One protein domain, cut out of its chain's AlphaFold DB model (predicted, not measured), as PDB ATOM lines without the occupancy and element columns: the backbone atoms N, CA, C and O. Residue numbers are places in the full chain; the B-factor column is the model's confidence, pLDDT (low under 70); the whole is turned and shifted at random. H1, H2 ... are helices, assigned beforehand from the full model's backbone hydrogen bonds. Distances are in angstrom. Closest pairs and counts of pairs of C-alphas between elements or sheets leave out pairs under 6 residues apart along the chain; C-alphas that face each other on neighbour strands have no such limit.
ATOM      1  N   SER A  75     -13.108  18.392  -0.590       93.12
ATOM      2  CA  SER A  75     -13.558  17.195  -1.309       93.12
ATOM      3  C   SER A  75     -13.365  17.344  -2.819       93.12
ATOM      4  O   SER A  75     -12.840  16.437  -3.455       93.12
ATOM      5  N   GLN A  76     -13.718  18.501  -3.390       94.25
ATOM      6  CA  GLN A  76     -13.510  18.773  -4.816       94.25
ATOM      7  C   GLN A  76     -12.027  18.747  -5.183       94.25
ATOM      8  O   GLN A  76     -11.662  18.118  -6.168       94.25
ATOM      9  N   GLN A  77     -11.167  19.369  -4.375       93.88
ATOM     10  CA  GLN A  77      -9.723  19.331  -4.591       93.88
ATOM     11  C   GLN A  77      -9.197  17.890  -4.556       93.88
ATOM     12  O   GLN A  77      -8.482  17.471  -5.456       93.88
ATOM     13  N   THR A  78      -9.645  17.096  -3.583       93.31
ATOM     14  CA  THR A  78      -9.277  15.678  -3.469       93.31
ATOM     15  C   THR A  78      -9.712  14.860  -4.689       93.31
ATOM     16  O   THR A  78      -8.972  13.984  -5.131       93.31
ATOM     17  N   GLN A  79     -10.887  15.151  -5.254       94.81
ATOM     18  CA  GLN A  79     -11.350  14.539  -6.500       94.81
ATOM     19  C   GLN A  79     -10.472  14.925  -7.693       94.81
ATOM     20  O   GLN A  79     -10.095  14.041  -8.454       94.81
ATOM     21  N   LEU A  80     -10.096  16.200  -7.821       94.50
ATOM     22  CA  LEU A  80      -9.195  16.662  -8.883       94.50
ATOM     23  C   LEU A  80      -7.811  16.008  -8.781       94.50
ATOM     24  O   LEU A  80      -7.280  15.513  -9.770       94.50
ATOM     25  N   ASP A  81      -7.256  15.931  -7.572       94.19
ATOM     26  CA  ASP A  81      -5.950  15.308  -7.337       94.19
ATOM     27  C   ASP A  81      -5.988  13.781  -7.554       94.19
ATOM     28  O   ASP A  81      -4.972  13.152  -7.862       94.19
ATOM     29  N   ALA A  82      -7.147  13.147  -7.351       95.62
ATOM     30  CA  ALA A  82      -7.370  11.747  -7.702       95.62
ATOM     31  C   ALA A  82      -7.490  11.563  -9.224       95.62
ATOM     32  O   ALA A  82      -6.802  10.711  -9.775       95.62
ATOM     33  N   GLU A  83      -8.290  12.396  -9.895       95.81
ATOM     34  CA  GLU A  83      -8.469  12.417 -11.352       95.81
ATOM     35  C   GLU A  83      -7.115  12.514 -12.072       95.81
ATOM     36  O   GLU A  83      -6.781  11.656 -12.893       95.81
ATOM     37  N   ASP A  84      -6.299  13.508 -11.710       95.38
ATOM     38  CA  ASP A  84      -4.992  13.745 -12.327       95.38
ATOM     39  C   ASP A  84      -4.025  12.571 -12.088       95.38
ATOM     40  O   ASP A  84      -3.337  12.129 -13.014       95.38
ATOM     41  N   ARG A  85      -4.006  12.001 -10.871       96.94
ATOM     42  CA  ARG A  85      -3.199  10.803 -10.569       96.94
ATOM     43  C   ARG A  85      -3.621   9.600 -11.396       96.94
ATOM     44  O   ARG A  85      -2.754   8.912 -11.928       96.94
ATOM     45  N   TYR A  86      -4.920   9.330 -11.499       96.94
ATOM     46  CA  TYR A  86      -5.419   8.155 -12.209       96.94
ATOM     47  C   TYR A  86      -5.112   8.247 -13.705       96.94
ATOM     48  O   TYR A  86      -4.619   7.275 -14.275       96.94
ATOM     49  N   ARG A  87      -5.285   9.426 -14.322       96.56
ATOM     50  CA  ARG A  87      -4.902   9.638 -15.730       96.56
ATOM     51  C   ARG A  87      -3.404   9.487 -15.954       96.56
ATOM     52  O   ARG A  87      -2.997   8.759 -16.856       96.56
ATOM     53  N   SER A  88      -2.584  10.106 -15.103       96.06
ATOM     54  CA  SER A  88      -1.126   9.972 -15.194       96.06
ATOM     55  C   SER A  88      -0.679   8.513 -15.063       96.06
ATOM     56  O   SER A  88       0.251   8.089 -15.752       96.06
ATOM     57  N   LEU A  89      -1.321   7.738 -14.187       97.50
ATOM     58  CA  LEU A  89      -1.002   6.327 -13.996       97.50
ATOM     59  C   LEU A  89      -1.501   5.456 -15.158       97.50
ATOM     60  O   LEU A  89      -0.804   4.520 -15.548       97.50
ATOM     61  N   ALA A  90      -2.650   5.783 -15.756       97.12
ATOM     62  CA  ALA A  90      -3.130   5.133 -16.974       97.12
ATOM     63  C   ALA A  90      -2.153   5.346 -18.143       97.12
ATOM     64  O   ALA A  90      -1.794   4.390 -18.833       97.12
ATOM     65  N   ASP A  91      -1.646   6.569 -18.324       96.38
ATOM     66  CA  ASP A  91      -0.631   6.887 -19.336       96.38
ATOM     67  C   ASP A  91       0.671   6.108 -19.107       96.38
ATOM     68  O   ASP A  91       1.228   5.534 -20.050       96.38
ATOM     69  N   ALA A  92       1.126   6.017 -17.853       96.19
ATOM     70  CA  ALA A  92       2.292   5.219 -17.482       96.19
ATOM     71  C   ALA A  92       2.078   3.721 -17.759       96.19
ATOM     72  O   ALA A  92       2.957   3.071 -18.326       96.19
ATOM     73  N   ALA A  93       0.904   3.178 -17.430       97.19
ATOM     74  CA  ALA A  93       0.553   1.788 -17.711       97.19
ATOM     75  C   ALA A  93       0.505   1.501 -19.224       97.19
ATOM     76  O   ALA A  93       1.076   0.503 -19.666       97.19
ATOM     77  N   ARG A  94      -0.069   2.398 -20.046       97.31
ATOM     78  CA  ARG A  94      -0.050   2.270 -21.519       97.31
ATOM     79  C   ARG A  94       1.371   2.352 -22.073       97.31
ATOM     80  O   ARG A  94       1.736   1.544 -22.923       97.31
ATOM     81  N   SER A  95       2.196   3.268 -21.565       96.12
ATOM     82  CA  SER A  95       3.614   3.340 -21.941       96.12
ATOM     83  C   SER A  95       4.345   2.031 -21.615       96.12
ATOM     84  O   SER A  95       4.980   1.450 -22.498       96.12
ATOM     85  N   ALA A  96       4.174   1.499 -20.402       95.88
ATOM     86  CA  ALA A  96       4.771   0.232 -19.994       95.88
ATOM     87  C   ALA A  96       4.268  -0.958 -20.834       95.88
ATOM     88  O   ALA A  96       5.057  -1.835 -21.183       95.88
ATOM     89  N   ALA A  97       2.991  -0.967 -21.235       96.81
ATOM     90  CA  ALA A  97       2.422  -1.994 -22.109       96.81
ATOM     91  C   ALA A  97       3.099  -2.035 -23.491       96.81
ATOM     92  O   ALA A  97       3.284  -3.110 -24.056       96.81
ATOM     93  N   THR A  98       3.499  -0.878 -24.035       96.38
ATOM     94  CA  THR A  98       4.252  -0.821 -25.305       96.38
ATOM     95  C   THR A  98       5.698  -1.301 -25.163       96.38
ATOM     96  O   THR A  98       6.280  -1.782 -26.135       96.38
ATOM     97  N   ALA A  99       6.276  -1.177 -23.964       95.38
ATOM     98  CA  ALA A  99       7.650  -1.573 -23.669       95.38
ATOM     99  C   ALA A  99       7.786  -3.068 -23.322       95.38
ATOM    100  O   ALA A  99       8.837  -3.654 -23.583       95.38
ATOM    101  N   ASP A 100       6.740  -3.689 -22.766       96.25
ATOM    102  CA  ASP A 100       6.724  -5.097 -22.356       96.25
ATOM    103  C   ASP A 100       5.555  -5.862 -22.998       96.25
ATOM    104  O   ASP A 100       4.427  -5.880 -22.499       96.25
ATOM    105  N   ALA A 101       5.844  -6.553 -24.105       96.38
ATOM    106  CA  ALA A 101       4.857  -7.354 -24.828       96.38
ATOM    107  C   ALA A 101       4.286  -8.525 -24.003       96.38
ATOM    108  O   ALA A 101       3.173  -8.967 -24.278       96.38
ATOM    109  N   GLY A 102       5.024  -9.029 -23.004       96.44
ATOM    110  CA  GLY A 102       4.567 -10.113 -22.132       96.44
ATOM    111  C   GLY A 102       3.494  -9.659 -21.141       96.44
ATOM    112  O   GLY A 102       2.619 -10.445 -20.781       96.44
ATOM    113  N   LEU A 103       3.525  -8.382 -20.749       96.94
ATOM    114  CA  LEU A 103       2.575  -7.771 -19.814       96.94
ATOM    115  C   LEU A 103       1.556  -6.842 -20.485       96.94
ATOM    116  O   LEU A 103       0.660  -6.334 -19.808       96.94
ATOM    117  N   ALA A 104       1.656  -6.635 -21.800       96.31
ATOM    118  CA  ALA A 104       0.869  -5.652 -22.539       96.31
ATOM    119  C   ALA A 104      -0.643  -5.754 -22.287       96.31
ATOM    120  O   ALA A 104      -1.292  -4.738 -22.043       96.31
ATOM    121  N   ALA A 105      -1.209  -6.967 -22.291       96.31
ATOM    122  CA  ALA A 105      -2.639  -7.169 -22.054       96.31
ATOM    123  C   ALA A 105      -3.066  -6.760 -20.632       96.31
ATOM    124  O   ALA A 105      -4.056  -6.048 -20.469       96.31
ATOM    125  N   ALA A 106      -2.298  -7.155 -19.609       96.00
ATOM    126  CA  ALA A 106      -2.585  -6.812 -18.217       96.00
ATOM    127  C   ALA A 106      -2.452  -5.301 -17.969       96.00
ATOM    128  O   ALA A 106      -3.335  -4.695 -17.366       96.00
ATOM    129  N   LEU A 107      -1.385  -4.681 -18.481       97.19
ATOM    130  CA  LEU A 107      -1.138  -3.242 -18.350       97.19
ATOM    131  C   LEU A 107      -2.161  -2.394 -19.120       97.19
ATOM    132  O   LEU A 107      -2.561  -1.339 -18.635       97.19
ATOM    133  N   THR A 108      -2.636  -2.868 -20.276       96.69
ATOM    134  CA  THR A 108      -3.729  -2.212 -21.013       96.69
ATOM    135  C   THR A 108      -5.035  -2.275 -20.223       96.69
ATOM    136  O   THR A 108      -5.695  -1.251 -20.083       96.69
ATOM    137  N   GLY A 109      -5.377  -3.433 -19.640       95.44
ATOM    138  CA  GLY A 109      -6.553  -3.558 -18.771       95.44
ATOM    139  C   GLY A 109      -6.483  -2.640 -17.546       95.44
ATOM    140  O   GLY A 109      -7.447  -1.946 -17.248       95.44
ATOM    141  N   ILE A 110      -5.315  -2.563 -16.894       96.75
ATOM    142  CA  ILE A 110      -5.060  -1.618 -15.792       96.75
ATOM    143  C   ILE A 110      -5.298  -0.171 -16.243       96.75
ATOM    144  O   ILE A 110      -5.946   0.590 -15.530       96.75
ATOM    145  N   ALA A 111      -4.786   0.222 -17.412       96.69
ATOM    146  CA  ALA A 111      -4.971   1.577 -17.918       96.69
ATOM    147  C   ALA A 111      -6.446   1.910 -18.186       96.69
ATOM    148  O   ALA A 111      -6.890   2.991 -17.809       96.69
ATOM    149  N   THR A 112      -7.203   0.988 -18.786       95.69
ATOM    150  CA  THR A 112      -8.643   1.163 -19.032       95.69
ATOM    151  C   THR A 112      -9.430   1.316 -17.728       95.69
ATOM    152  O   THR A 112     -10.262   2.215 -17.619       95.69
ATOM    153  N   ASP A 113      -9.135   0.501 -16.711       95.31
ATOM    154  CA  ASP A 113      -9.788   0.619 -15.403       95.31
ATOM    155  C   ASP A 113      -9.440   1.954 -14.714       95.31
ATOM    156  O   ASP A 113     -10.309   2.588 -14.115       95.31
ATOM    157  N   LEU A 114      -8.190   2.425 -14.828       96.50
ATOM    158  CA  LEU A 114      -7.752   3.720 -14.289       96.50
ATOM    159  C   LEU A 114      -8.394   4.919 -15.004       96.50
ATOM    160  O   LEU A 114      -8.701   5.916 -14.353       96.50
ATOM    161  N   GLU A 115      -8.619   4.843 -16.316       95.62
ATOM    162  CA  GLU A 115      -9.365   5.862 -17.067       95.62
ATOM    163  C   GLU A 115     -10.816   5.933 -16.601       95.62
ATOM    164  O   GLU A 115     -11.293   7.014 -16.258       95.62
ATOM    165  N   ALA A 116     -11.485   4.781 -16.493       93.75
ATOM    166  CA  ALA A 116     -12.841   4.717 -15.962       93.75
ATOM    167  C   ALA A 116     -12.903   5.328 -14.550       93.75
ATOM    168  O   ALA A 116     -13.788   6.135 -14.261       93.75
ATOM    169  N   GLN A 117     -11.922   5.012 -13.694       95.38
ATOM    170  CA  GLN A 117     -11.747   5.613 -12.366       95.38
ATOM    171  C   GLN A 117     -11.569   7.125 -12.404       95.38
ATOM    172  O   GLN A 117     -12.206   7.812 -11.605       95.38
ATOM    173  N   ALA A 118     -10.734   7.642 -13.309       95.50
ATOM    174  CA  ALA A 118     -10.538   9.076 -13.493       95.50
ATOM    175  C   ALA A 118     -11.849   9.772 -13.876       95.50
ATOM    176  O   ALA A 118     -12.185  10.810 -13.307       95.50
ATOM    177  N   ASP A 119     -12.620   9.169 -14.778       93.31
ATOM    178  CA  ASP A 119     -13.886   9.729 -15.244       93.31
ATOM    179  C   ASP A 119     -14.962   9.740 -14.152       93.31
ATOM    180  O   ASP A 119     -15.711  10.711 -14.047       93.31
ATOM    181  N   ALA A 120     -15.017   8.727 -13.281       93.31
ATOM    182  CA  ALA A 120     -15.989   8.712 -12.185       93.31
ATOM    183  C   ALA A 120     -15.665   9.685 -11.044       93.31
ATOM    184  O   ALA A 120     -16.576  10.099 -10.325       93.31
ATOM    185  N   VAL A 121     -14.390  10.039 -10.836       94.81
ATOM    186  CA  VAL A 121     -14.020  11.065  -9.842       94.81
ATOM    187  C   VAL A 121     -14.043  12.481 -10.414       94.81
ATOM    188  O   VAL A 121     -14.041  13.428  -9.627       94.81
ATOM    189  N   ALA A 122     -14.097  12.638 -11.741       94.38
ATOM    190  CA  ALA A 122     -14.091  13.935 -12.401       94.38
ATOM    191  C   ALA A 122     -15.255  14.825 -11.936       94.38
ATOM    192  O   ALA A 122     -16.401  14.393 -11.776       94.38
ATOM    193  N   LEU A 123     -14.967  16.113 -11.733       93.56
ATOM    194  CA  LEU A 123     -15.999  17.077 -11.358       93.56
ATOM    195  C   LEU A 123     -16.955  17.352 -12.536       93.56
ATOM    196  O   LEU A 123     -16.496  17.496 -13.677       93.56
ATOM    197  N   PRO A 124     -18.270  17.520 -12.277       89.06
ATOM    198  CA  PRO A 124     -19.232  17.877 -13.314       89.06
ATOM    199  C   PRO A 124     -18.781  19.109 -14.113       89.06
ATOM    200  O   PRO A 124     -18.481  20.157 -13.541       89.06
ATOM    201  N   ALA A 170       8.055   4.134 -19.146       77.25
ATOM    202  CA  ALA A 170       7.712   3.625 -17.827       77.25
ATOM    203  C   ALA A 170       8.046   2.128 -17.743       77.25
ATOM    204  O   ALA A 170       7.706   1.345 -18.631       77.25
ATOM    205  N   VAL A 171       8.715   1.725 -16.664       92.50
ATOM    206  CA  VAL A 171       9.047   0.318 -16.400       92.50
ATOM    207  C   VAL A 171       7.894  -0.311 -15.606       92.50
ATOM    208  O   VAL A 171       7.396   0.338 -14.685       92.50
ATOM    209  N   PRO A 172       7.468  -1.561 -15.877       94.69
ATOM    210  CA  PRO A 172       6.369  -2.203 -15.145       94.69
ATOM    211  C   PRO A 172       6.495  -2.175 -13.609       94.69
ATOM    212  O   PRO A 172       5.499  -2.035 -12.903       94.69
ATOM    213  N   THR A 173       7.716  -2.243 -13.069       96.50
ATOM    214  CA  THR A 173       7.976  -2.123 -11.622       96.50
ATOM    215  C   THR A 173       7.673  -0.730 -11.065       96.50
ATOM    216  O   THR A 173       7.250  -0.616  -9.915       96.50
ATOM    217  N   GLN A 174       7.845   0.322 -11.870       96.69
ATOM    218  CA  GLN A 174       7.448   1.684 -11.513       96.69
ATOM    219  C   GLN A 174       5.919   1.795 -11.464       96.69
ATOM    220  O   GLN A 174       5.383   2.274 -10.471       96.69
ATOM    221  N   VAL A 175       5.218   1.248 -12.467       97.56
ATOM    222  CA  VAL A 175       3.743   1.202 -12.486       97.56
ATOM    223  C   VAL A 175       3.197   0.470 -11.257       97.56
ATOM    224  O   VAL A 175       2.240   0.934 -10.648       97.56
ATOM    225  N   LEU A 176       3.828  -0.632 -10.835       97.88
ATOM    226  CA  LEU A 176       3.467  -1.329  -9.596       97.88
ATOM    227  C   LEU A 176       3.621  -0.434  -8.352       97.88
ATOM    228  O   LEU A 176       2.719  -0.376  -7.513       97.88
ATOM    229  N   ALA A 177       4.749   0.270  -8.222       97.12
ATOM    230  CA  ALA A 177       4.988   1.174  -7.096       97.12
ATOM    231  C   ALA A 177       3.982   2.340  -7.066       97.12
ATOM    232  O   ALA A 177       3.507   2.724  -5.989       97.12
ATOM    233  N   ASP A 178       3.623   2.860  -8.240       97.38
ATOM    234  CA  ASP A 178       2.655   3.942  -8.395       97.38
ATOM    235  C   ASP A 178       1.220   3.462  -8.129       97.38
ATOM    236  O   ASP A 178       0.484   4.148  -7.424       97.38
ATOM    237  N   LEU A 179       0.840   2.251  -8.564       98.00
ATOM    238  CA  LEU A 179      -0.438   1.610  -8.216       98.00
ATOM    239  C   LEU A 179      -0.593   1.441  -6.708       98.00
ATOM    240  O   LEU A 179      -1.635   1.788  -6.159       98.00
ATOM    241  N   ARG A 180       0.450   0.962  -6.022       97.69
ATOM    242  CA  ARG A 180       0.448   0.842  -4.559       97.69
ATOM    243  C   ARG A 180       0.228   2.199  -3.890       97.69
ATOM    244  O   ARG A 180      -0.619   2.331  -3.010       97.69
ATOM    245  N   THR A 181       0.995   3.204  -4.303       97.12
ATOM    246  CA  THR A 181       0.912   4.561  -3.741       97.12
ATOM    247  C   THR A 181      -0.462   5.178  -4.014       97.12
ATOM    248  O   THR A 181      -1.056   5.778  -3.117       97.12
ATOM    249  N   SER A 182      -0.995   4.983  -5.223       97.50
ATOM    250  CA  SER A 182      -2.327   5.436  -5.621       97.50
ATOM    251  C   SER A 182      -3.414   4.754  -4.791       97.50
ATOM    252  O   SER A 182      -4.214   5.456  -4.182       97.50
ATOM    253  N   ALA A 183      -3.375   3.424  -4.644       97.75
ATOM    254  CA  ALA A 183      -4.345   2.666  -3.856       97.75
ATOM    255  C   ALA A 183      -4.440   3.181  -2.413       97.75
ATOM    256  O   ALA A 183      -5.523   3.504  -1.922       97.75
ATOM    257  N   LEU A 184      -3.290   3.330  -1.746       97.62
ATOM    258  CA  LEU A 184      -3.208   3.851  -0.378       97.62
ATOM    259  C   LEU A 184      -3.681   5.309  -0.292       97.62
ATOM    260  O   LEU A 184      -4.392   5.678   0.645       97.62
ATOM    261  N   GLY A 185      -3.321   6.126  -1.286       96.81
ATOM    262  CA  GLY A 185      -3.783   7.503  -1.434       96.81
ATOM    263  C   GLY A 185      -5.298   7.612  -1.548       96.81
ATOM    264  O   GLY A 185      -5.893   8.443  -0.866       96.81
ATOM    265  N   SER A 186      -5.926   6.765  -2.355       97.25
ATOM    266  CA  SER A 186      -7.369   6.770  -2.602       97.25
ATOM    267  C   SER A 186      -8.173   6.272  -1.405       97.25
ATOM    268  O   SER A 186      -9.150   6.917  -1.020       97.25
ATOM    269  N   LEU A 187      -7.723   5.197  -0.743       97.56
ATOM    270  CA  LEU A 187      -8.336   4.719   0.503       97.56
ATOM    271  C   LEU A 187      -8.283   5.796   1.595       97.56
ATOM    272  O   LEU A 187      -9.267   6.031   2.295       97.56
ATOM    273  N   ARG A 188      -7.160   6.510   1.712       96.44
ATOM    274  CA  ARG A 188      -7.025   7.601   2.680       96.44
ATOM    275  C   ARG A 188      -7.852   8.831   2.299       96.44
ATOM    276  O   ARG A 188      -8.484   9.441   3.160       96.44
ATOM    277  N   ALA A 189      -7.878   9.186   1.017       95.56
ATOM    278  CA  ALA A 189      -8.676  10.288   0.491       95.56
ATOM    279  C   ALA A 189     -10.180  10.091   0.748       95.56
ATOM    280  O   ALA A 189     -10.881  11.057   1.056       95.56
ATOM    281  N   ALA A 190     -10.667   8.846   0.712       96.88
ATOM    282  CA  ALA A 190     -12.055   8.519   1.032       96.88
ATOM    283  C   ALA A 190     -12.476   8.954   2.453       96.88
ATOM    284  O   ALA A 190     -13.644   9.277   2.677       96.88
ATOM    285  N   LEU A 191     -11.539   9.030   3.407       95.88
ATOM    286  CA  LEU A 191     -11.832   9.453   4.782       95.88
ATOM    287  C   LEU A 191     -12.233  10.931   4.876       95.88
ATOM    288  O   LEU A 191     -13.086  11.282   5.686       95.88
ATOM    289  N   ALA A 192     -11.621  11.781   4.049       93.12
ATOM    290  CA  ALA A 192     -11.785  13.235   4.095       93.12
ATOM    291  C   ALA A 192     -12.797  13.775   3.071       93.12
ATOM    292  O   ALA A 192     -13.187  14.940   3.144       93.12
ATOM    293  N   ALA A 193     -13.194  12.952   2.100       94.62
ATOM    294  CA  ALA A 193     -14.105  13.352   1.040       94.62
ATOM    295  C   ALA A 193     -15.567  13.437   1.518       94.62
ATOM    296  O   ALA A 193     -15.953  12.846   2.527       94.62
ATOM    297  N   ASP A 194     -16.417  14.138   0.772       95.44
ATOM    298  CA  ASP A 194     -17.864  14.097   1.005       95.44
ATOM    299  C   ASP A 194     -18.403  12.663   0.783       95.44
ATOM    300  O   ASP A 194     -17.778  11.888   0.055       95.44
ATOM    301  N   PRO A 195     -19.558  12.272   1.366       93.56
ATOM    302  CA  PRO A 195     -20.070  10.898   1.296       93.56
ATOM    303  C   PRO A 195     -20.068  10.253  -0.101       93.56
ATOM    304  O   PRO A 195     -19.583   9.137  -0.263       93.56
ATOM    305  N   GLY A 196     -20.562  10.958  -1.124       92.38
ATOM    306  CA  GLY A 196     -20.590  10.451  -2.502       92.38
ATOM    307  C   GLY A 196     -19.185  10.158  -3.052       92.38
ATOM    308  O   GLY A 196     -18.887   8.999  -3.349       92.38
ATOM    309  N   PRO A 197     -18.300  11.169  -3.139       95.06
ATOM    310  CA  PRO A 197     -16.912  10.976  -3.555       95.06
ATOM    311  C   PRO A 197     -16.132   9.962  -2.707       95.06
ATOM    312  O   PRO A 197     -15.313   9.228  -3.253       95.06
ATOM    313  N   ALA A 198     -16.407   9.863  -1.401       95.94
ATOM    314  CA  ALA A 198     -15.765   8.890  -0.520       95.94
ATOM    315  C   ALA A 198     -15.977   7.448  -0.996       95.94
ATOM    316  O   ALA A 198     -15.024   6.670  -1.031       95.94
ATOM    317  N   ARG A 199     -17.196   7.102  -1.432       96.31
ATOM    318  CA  ARG A 199     -17.493   5.771  -1.984       96.31
ATOM    319  C   ARG A 199     -16.692   5.489  -3.256       96.31
ATOM    320  O   ARG A 199     -16.122   4.411  -3.384       96.31
ATOM    321  N   VAL A 200     -16.621   6.456  -4.174       96.25
ATOM    322  CA  VAL A 200     -15.881   6.308  -5.442       96.25
ATOM    323  C   VAL A 200     -14.376   6.182  -5.191       96.25
ATOM    324  O   VAL A 200     -13.724   5.319  -5.773       96.25
ATOM    325  N   LEU A 201     -13.820   6.992  -4.285       96.88
ATOM    326  CA  LEU A 201     -12.404   6.939  -3.913       96.88
ATOM    327  C   LEU A 201     -12.039   5.625  -3.213       96.88
ATOM    328  O   LEU A 201     -10.993   5.051  -3.514       96.88
ATOM    329  N   ALA A 202     -12.907   5.115  -2.334       97.31
ATOM    330  CA  ALA A 202     -12.717   3.809  -1.711       97.31
ATOM    331  C   ALA A 202     -12.729   2.685  -2.764       97.31
ATOM    332  O   ALA A 202     -11.828   1.846  -2.759       97.31
ATOM    333  N   ALA A 203     -13.690   2.705  -3.698       97.00
ATOM    334  CA  ALA A 203     -13.784   1.740  -4.800       97.00
ATOM    335  C   ALA A 203     -12.552   1.758  -5.710       97.00
ATOM    336  O   ALA A 203     -11.974   0.707  -5.995       97.00
ATOM    337  N   ALA A 204     -12.098   2.951  -6.101       97.12
ATOM    338  CA  ALA A 204     -10.875   3.112  -6.876       97.12
ATOM    339  C   ALA A 204      -9.655   2.566  -6.119       97.12
ATOM    340  O   ALA A 204      -8.887   1.786  -6.679       97.12
ATOM    341  N   GLY A 205      -9.515   2.896  -4.830       97.62
ATOM    342  CA  GLY A 205      -8.423   2.402  -3.987       97.62
ATOM    343  C   GLY A 205      -8.392   0.876  -3.869       97.62
ATOM    344  O   GLY A 205      -7.333   0.274  -4.033       97.62
ATOM    345  N   ALA A 206      -9.548   0.240  -3.663       97.50
ATOM    346  CA  ALA A 206      -9.656  -1.217  -3.572       97.50
ATOM    347  C   ALA A 206      -9.326  -1.922  -4.904       97.50
ATOM    348  O   ALA A 206      -8.619  -2.935  -4.918       97.50
ATOM    349  N   ASN A 207      -9.770  -1.376  -6.041       96.38
ATOM    350  CA  ASN A 207      -9.422  -1.942  -7.347       96.38
ATOM    351  C   ASN A 207      -7.932  -1.729  -7.690       96.38
ATOM    352  O   ASN A 207      -7.276  -2.635  -8.202       96.38
ATOM    353  N   GLN A 208      -7.351  -0.574  -7.344       97.44
ATOM    354  CA  GLN A 208      -5.915  -0.311  -7.522       97.44
ATOM    355  C   GLN A 208      -5.042  -1.226  -6.655       97.44
ATOM    356  O   GLN A 208      -4.005  -1.700  -7.120       97.44
ATOM    357  N   TRP A 209      -5.485  -1.537  -5.432       97.75
ATOM    358  CA  TRP A 209      -4.843  -2.534  -4.573       97.75
ATOM    359  C   TRP A 209      -4.756  -3.888  -5.277       97.75
ATOM    360  O   TRP A 209      -3.677  -4.469  -5.380       97.75
ATOM    361  N   ARG A 210      -5.869  -4.361  -5.848       96.12
ATOM    362  CA  ARG A 210      -5.895  -5.604  -6.629       96.12
ATOM    363  C   ARG A 210      -4.965  -5.537  -7.837       96.12
ATOM    364  O   ARG A 210      -4.218  -6.482  -8.076       96.12
ATOM    365  N   HIS A 211      -5.007  -4.454  -8.610       97.19
ATOM    366  CA  HIS A 211      -4.122  -4.297  -9.764       97.19
ATOM    367  C   HIS A 211      -2.649  -4.406  -9.368       97.19
ATOM    368  O   HIS A 211      -1.884  -5.060 -10.076       97.19
ATOM    369  N   ALA A 212      -2.264  -3.842  -8.218       97.62
ATOM    370  CA  ALA A 212      -0.924  -4.014  -7.670       97.62
ATOM    371  C   ALA A 212      -0.622  -5.489  -7.346       97.62
ATOM    372  O   ALA A 212       0.432  -5.981  -7.740       97.62
ATOM    373  N   LEU A 213      -1.543  -6.226  -6.710       96.88
ATOM    374  CA  LEU A 213      -1.368  -7.661  -6.429       96.88
ATOM    375  C   LEU A 213      -1.192  -8.494  -7.714       96.88
ATOM    376  O   LEU A 213      -0.261  -9.294  -7.812       96.88
ATOM    377  N   VAL A 214      -2.051  -8.282  -8.717       96.00
ATOM    378  CA  VAL A 214      -2.013  -9.011 -10.000       96.00
ATOM    379  C   VAL A 214      -0.730  -8.706 -10.771       96.00
ATOM    380  O   VAL A 214      -0.069  -9.621 -11.263       96.00
ATOM    381  N   LEU A 215      -0.354  -7.427 -10.862       97.50
ATOM    382  CA  LEU A 215       0.862  -7.020 -11.562       97.50
ATOM    383  C   LEU A 215       2.116  -7.532 -10.844       97.50
ATOM    384  O   LEU A 215       3.035  -8.016 -11.500       97.50
ATOM    385  N   ALA A 216       2.149  -7.488  -9.509       97.44
ATOM    386  CA  ALA A 216       3.253  -8.031  -8.724       97.44
ATOM    387  C   ALA A 216       3.425  -9.543  -8.935       97.44
ATOM    388  O   ALA A 216       4.545 -10.004  -9.154       97.44
ATOM    389  N   ALA A 217       2.321 -10.298  -8.962       96.75
ATOM    390  CA  ALA A 217       2.342 -11.727  -9.263       96.75
ATOM    391  C   ALA A 217       2.890 -12.011 -10.673       96.75
ATOM    392  O   ALA A 217       3.746 -12.881 -10.831       96.75
ATOM    393  N   ALA A 218       2.461 -11.246 -11.683       96.94
ATOM    394  CA  ALA A 218       2.959 -11.378 -13.054       96.94
ATOM    395  C   ALA A 218       4.458 -11.039 -13.181       96.94
ATOM    396  O   ALA A 218       5.171 -11.646 -13.976       96.94
ATOM    397  N   LEU A 219       4.940 -10.097 -12.368       97.12
ATOM    398  CA  LEU A 219       6.348  -9.703 -12.283       97.12
ATOM    399  C   LEU A 219       7.197 -10.631 -11.395       97.12
ATOM    400  O   LEU A 219       8.420 -10.506 -11.392       97.12
ATOM    401  N   GLY A 220       6.580 -11.532 -10.624       97.25
ATOM    402  CA  GLY A 220       7.275 -12.364  -9.639       97.25
ATOM    403  C   GLY A 220       7.909 -11.560  -8.495       97.25
ATOM    404  O   GLY A 220       8.966 -11.940  -7.992       97.25
ATOM    405  N   THR A 221       7.296 -10.439  -8.105       97.62
ATOM    406  CA  THR A 221       7.763  -9.544  -7.031       97.62
ATOM    407  C   THR A 221       6.739  -9.455  -5.901       97.62
ATOM    408  O   THR A 221       5.562  -9.755  -6.083       97.62
ATOM    409  N   ASP A 222       7.184  -9.014  -4.727       96.62
ATOM    410  CA  ASP A 222       6.296  -8.632  -3.629       96.62
ATOM    411  C   ASP A 222       5.534  -7.339  -4.002       96.62
ATOM    412  O   ASP A 222       6.181  -6.365  -4.413       96.62
ATOM    413  N   PRO A 223       4.191  -7.292  -3.883       96.25
ATOM    414  CA  PRO A 223       3.418  -6.061  -4.067       96.25
ATOM    415  C   PRO A 223       3.720  -4.988  -3.008       96.25
ATOM    416  O   PRO A 223       3.402  -3.817  -3.215       96.25
ATOM    417  N   GLY A 224       4.307  -5.357  -1.865       95.94
ATOM    418  CA  GLY A 224       4.552  -4.444  -0.750       95.94
ATOM    419  C   GLY A 224       3.258  -3.922  -0.119       95.94
ATOM    420  O   GLY A 224       3.231  -2.789   0.367       95.94
ATOM    421  N   LEU A 225       2.196  -4.728  -0.180       96.62
ATOM    422  CA  LEU A 225       0.880  -4.503   0.410       96.62
ATOM    423  C   LEU A 225       0.573  -5.676   1.355       96.62
ATOM    424  O   LEU A 225       0.814  -6.822   0.969       96.62
ATOM    425  N   PRO A 226       0.063  -5.435   2.576       96.31
ATOM    426  CA  PRO A 226      -0.357  -6.525   3.450       96.31
ATOM    427  C   PRO A 226      -1.619  -7.223   2.905       96.31
ATOM    428  O   PRO A 226      -2.239  -6.748   1.953       96.31
ATOM    429  N   PRO A 227      -2.058  -8.332   3.515       95.88
ATOM    430  CA  PRO A 227      -3.438  -8.784   3.376       95.88
ATOM    431  C   PRO A 227      -4.419  -7.652   3.733       95.88
ATOM    432  O   PRO A 227      -4.160  -6.868   4.648       95.88
ATOM    433  N   ALA A 228      -5.522  -7.522   2.993       95.00
ATOM    434  CA  ALA A 228      -6.438  -6.387   3.148       95.00
ATOM    435  C   ALA A 228      -7.189  -6.382   4.492       95.00
ATOM    436  O   ALA A 228      -7.497  -5.317   5.019       95.00
ATOM    437  N   ASP A 229      -7.431  -7.559   5.066       93.50
ATOM    438  CA  ASP A 229      -7.984  -7.769   6.408       93.50
ATOM    439  C   ASP A 229      -6.981  -7.466   7.537       93.50
ATOM    440  O   ASP A 229      -7.378  -7.248   8.678       93.50
ATOM    441  N   ALA A 230      -5.687  -7.385   7.222       95.88
ATOM    442  CA  ALA A 230      -4.632  -7.042   8.171       95.88
ATOM    443  C   ALA A 230      -4.329  -5.534   8.237       95.88
ATOM    444  O   ALA A 230      -3.403  -5.130   8.944       95.88
ATOM    445  N   VAL A 231      -5.058  -4.689   7.497       95.94
ATOM    446  CA  VAL A 231      -4.854  -3.232   7.496       95.94
ATOM    447  C   VAL A 231      -5.371  -2.633   8.810       95.94
ATOM    448  O   VAL A 231      -6.585  -2.623   9.031       95.94
ATOM    449  N   PRO A 232      -4.510  -2.066   9.679       95.75
ATOM    450  CA  PRO A 232      -4.975  -1.512  10.944       95.75
ATOM    451  C   PRO A 232      -5.810  -0.248  10.709       95.75
ATOM    452  O   PRO A 232      -5.333   0.726  10.121       95.75
ATOM    453  N   VAL A 233      -7.039  -0.221  11.233       96.31
ATOM    454  CA  VAL A 233      -7.952   0.932  11.100       96.31
ATOM    455  C   VAL A 233      -7.323   2.218  11.653       96.31
ATOM    456  O   VAL A 233      -7.494   3.292  11.073       96.31
ATOM    457  N   ALA A 234      -6.562   2.121  12.747       96.06
ATOM    458  CA  ALA A 234      -5.850   3.258  13.332       96.06
ATOM    459  C   ALA A 234      -4.750   3.807  12.404       96.06
ATOM    460  O   ALA A 234      -4.585   5.021  12.306       96.06
ATOM    461  N   ASP A 235      -4.038   2.941  11.680       96.62
ATOM    462  CA  ASP A 235      -2.996   3.367  10.742       96.62
ATOM    463  C   ASP A 235      -3.594   4.078   9.528       96.62
ATOM    464  O   ASP A 235      -3.071   5.111   9.112       96.62
ATOM    465  N   LEU A 236      -4.718   3.582   9.001       96.38
ATOM    466  CA  LEU A 236      -5.462   4.245   7.927       96.38
ATOM    467  C   LEU A 236      -5.977   5.626   8.369       96.38
ATOM    468  O   LEU A 236      -5.794   6.613   7.655       96.38
ATOM    469  N   ARG A 237      -6.575   5.707   9.563       95.50
ATOM    470  CA  ARG A 237      -7.121   6.946  10.138       95.50
ATOM    471  C   ARG A 237      -6.044   8.000  10.386       95.50
ATOM    472  O   ARG A 237      -6.186   9.146   9.967       95.50
ATOM    473  N   ASP A 238      -4.960   7.600  11.042       94.62
ATOM    474  CA  ASP A 238      -3.908   8.515  11.490       94.62
ATOM    475  C   ASP A 238      -2.830   8.733  10.421       94.62
ATOM    476  O   ASP A 238      -1.986   9.623  10.545       94.62
ATOM    477  N   GLY A 239      -2.825   7.917   9.365       94.50
ATOM    478  CA  GLY A 239      -1.789   7.962   8.346       94.50
ATOM    479  C   GLY A 239      -0.457   7.372   8.749       94.50
ATOM    480  O   GLY A 239       0.585   7.921   8.387       94.50
ATOM    481  N   ARG A 240      -0.490   6.317   9.555       96.25
ATOM    482  CA  ARG A 240       0.687   5.623  10.076       96.25
ATOM    483  C   ARG A 240       0.916   4.321   9.303       96.25
ATOM    484  O   ARG A 240       0.192   4.005   8.358       96.25
ATOM    485  N   GLY A 241       1.977   3.598   9.657       95.62
ATOM    486  CA  GLY A 241       2.311   2.320   9.026       95.62
ATOM    487  C   GLY A 241       2.497   2.453   7.514       95.62
ATOM    488  O   GLY A 241       3.254   3.306   7.050       95.62
ATOM    489  N   ILE A 242       1.776   1.635   6.743       95.88
ATOM    490  CA  ILE A 242       1.824   1.641   5.271       95.88
ATOM    491  C   ILE A 242       1.284   2.938   4.643       95.88
ATOM    492  O   ILE A 242       1.578   3.213   3.486       95.88
ATOM    493  N   PHE A 243       0.529   3.751   5.391       96.31
ATOM    494  CA  PHE A 243       0.004   5.044   4.934       96.31
ATOM    495  C   PHE A 243       0.936   6.221   5.256       96.31
ATOM    496  O   PHE A 243       0.623   7.370   4.923       96.31
ATOM    497  N   ALA A 244       2.076   5.966   5.904       95.44
ATOM    498  CA  ALA A 244       3.055   6.997   6.211       95.44
ATOM    499  C   ALA A 244       3.662   7.577   4.923       95.44
ATOM    500  O   ALA A 244       4.060   6.848   4.018       95.44
TER     501      ALA A 244
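What this domain is: This is residues 75 to 124 and 170 to 244 of the 451 residues of an uncharacterized protein of Arthrobacter agilis (UniProt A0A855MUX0). Two helical hairpins, H1 with H2 and H3 with H4, lie side by side as a bundle of four long, closely aligned helices. After H4 the chain folds back in a long link, residues 220 to 232, to the short H5, which packs crosswise on residues 187 to 191 of H3. The printed part has 125 residues with five named helices, H1 to H5 in chain order, and no named strand, and its class is all helix. It is compact, with a radius of gyration of the C-alphas of 14.1 A, and flat in outline, spanning 40 by 36 by 18 A.

Where its parts are: H1, residues 75 to 99, begins at C-alpha 75 (-13.558, 17.195, -1.309) and is 36.1 A long. H4, residues 195 to 219, is also 36.1 A long and ends at C-alpha 219 (6.348, -9.703, -12.283). H3 spans residues 172 to 192 and 30.6 A, H2 residues 104 to 121 and 25.7 A. H5, residues 233 to 238, measures 8.6 A and ends at C-alpha 238 (-3.908, 8.515, 11.490).

How they stand to each other: H1 touches H2 in a hairpin, opposite ways at a shallow tilt of 15 degrees, the closest C-alphas being those of Ala 97 and Ala 104, 4.0 A apart. H1 also touches H3, closest at C-alphas 96 and 172, 5.7 A. H1 and H4 only just touch, with 3 pairs of C-alphas within 8 A, closest at Gln 79 and Pro 197, 7.2 A. H3 and H4 form the second hairpin, at 22 degrees, with C-alphas 190 and 198 closest at 4.0 A. H2 touches H4, closest at C-alphas 117 and 204, 6.1 A; H2 and H3 are near each other. H5 touches H3 about perpendicular, at 84 degrees, closest at C-alphas 236 and 188, 6.4 A, and is apart from H1, H2 and H4. Every O i to N i+4 pair is within hydrogen-bond range in H1, H2 and H5; 15 of 17 are in H3 and 20 of 21 in H4.

The domain as a whole: The C-alphas of Ala 101 and Ala 234, the two farthest apart, are 41.0 A apart. Residues 125 to 169 are not printed, and C-alphas 124 and 170 are 30.8 A apart across the cut. The link from H4 to H5 is long; those from H1 to H2 and H3 to H4 are tight. Mean pLDDT of the printed part is 95.9, and no printed residue is under 70.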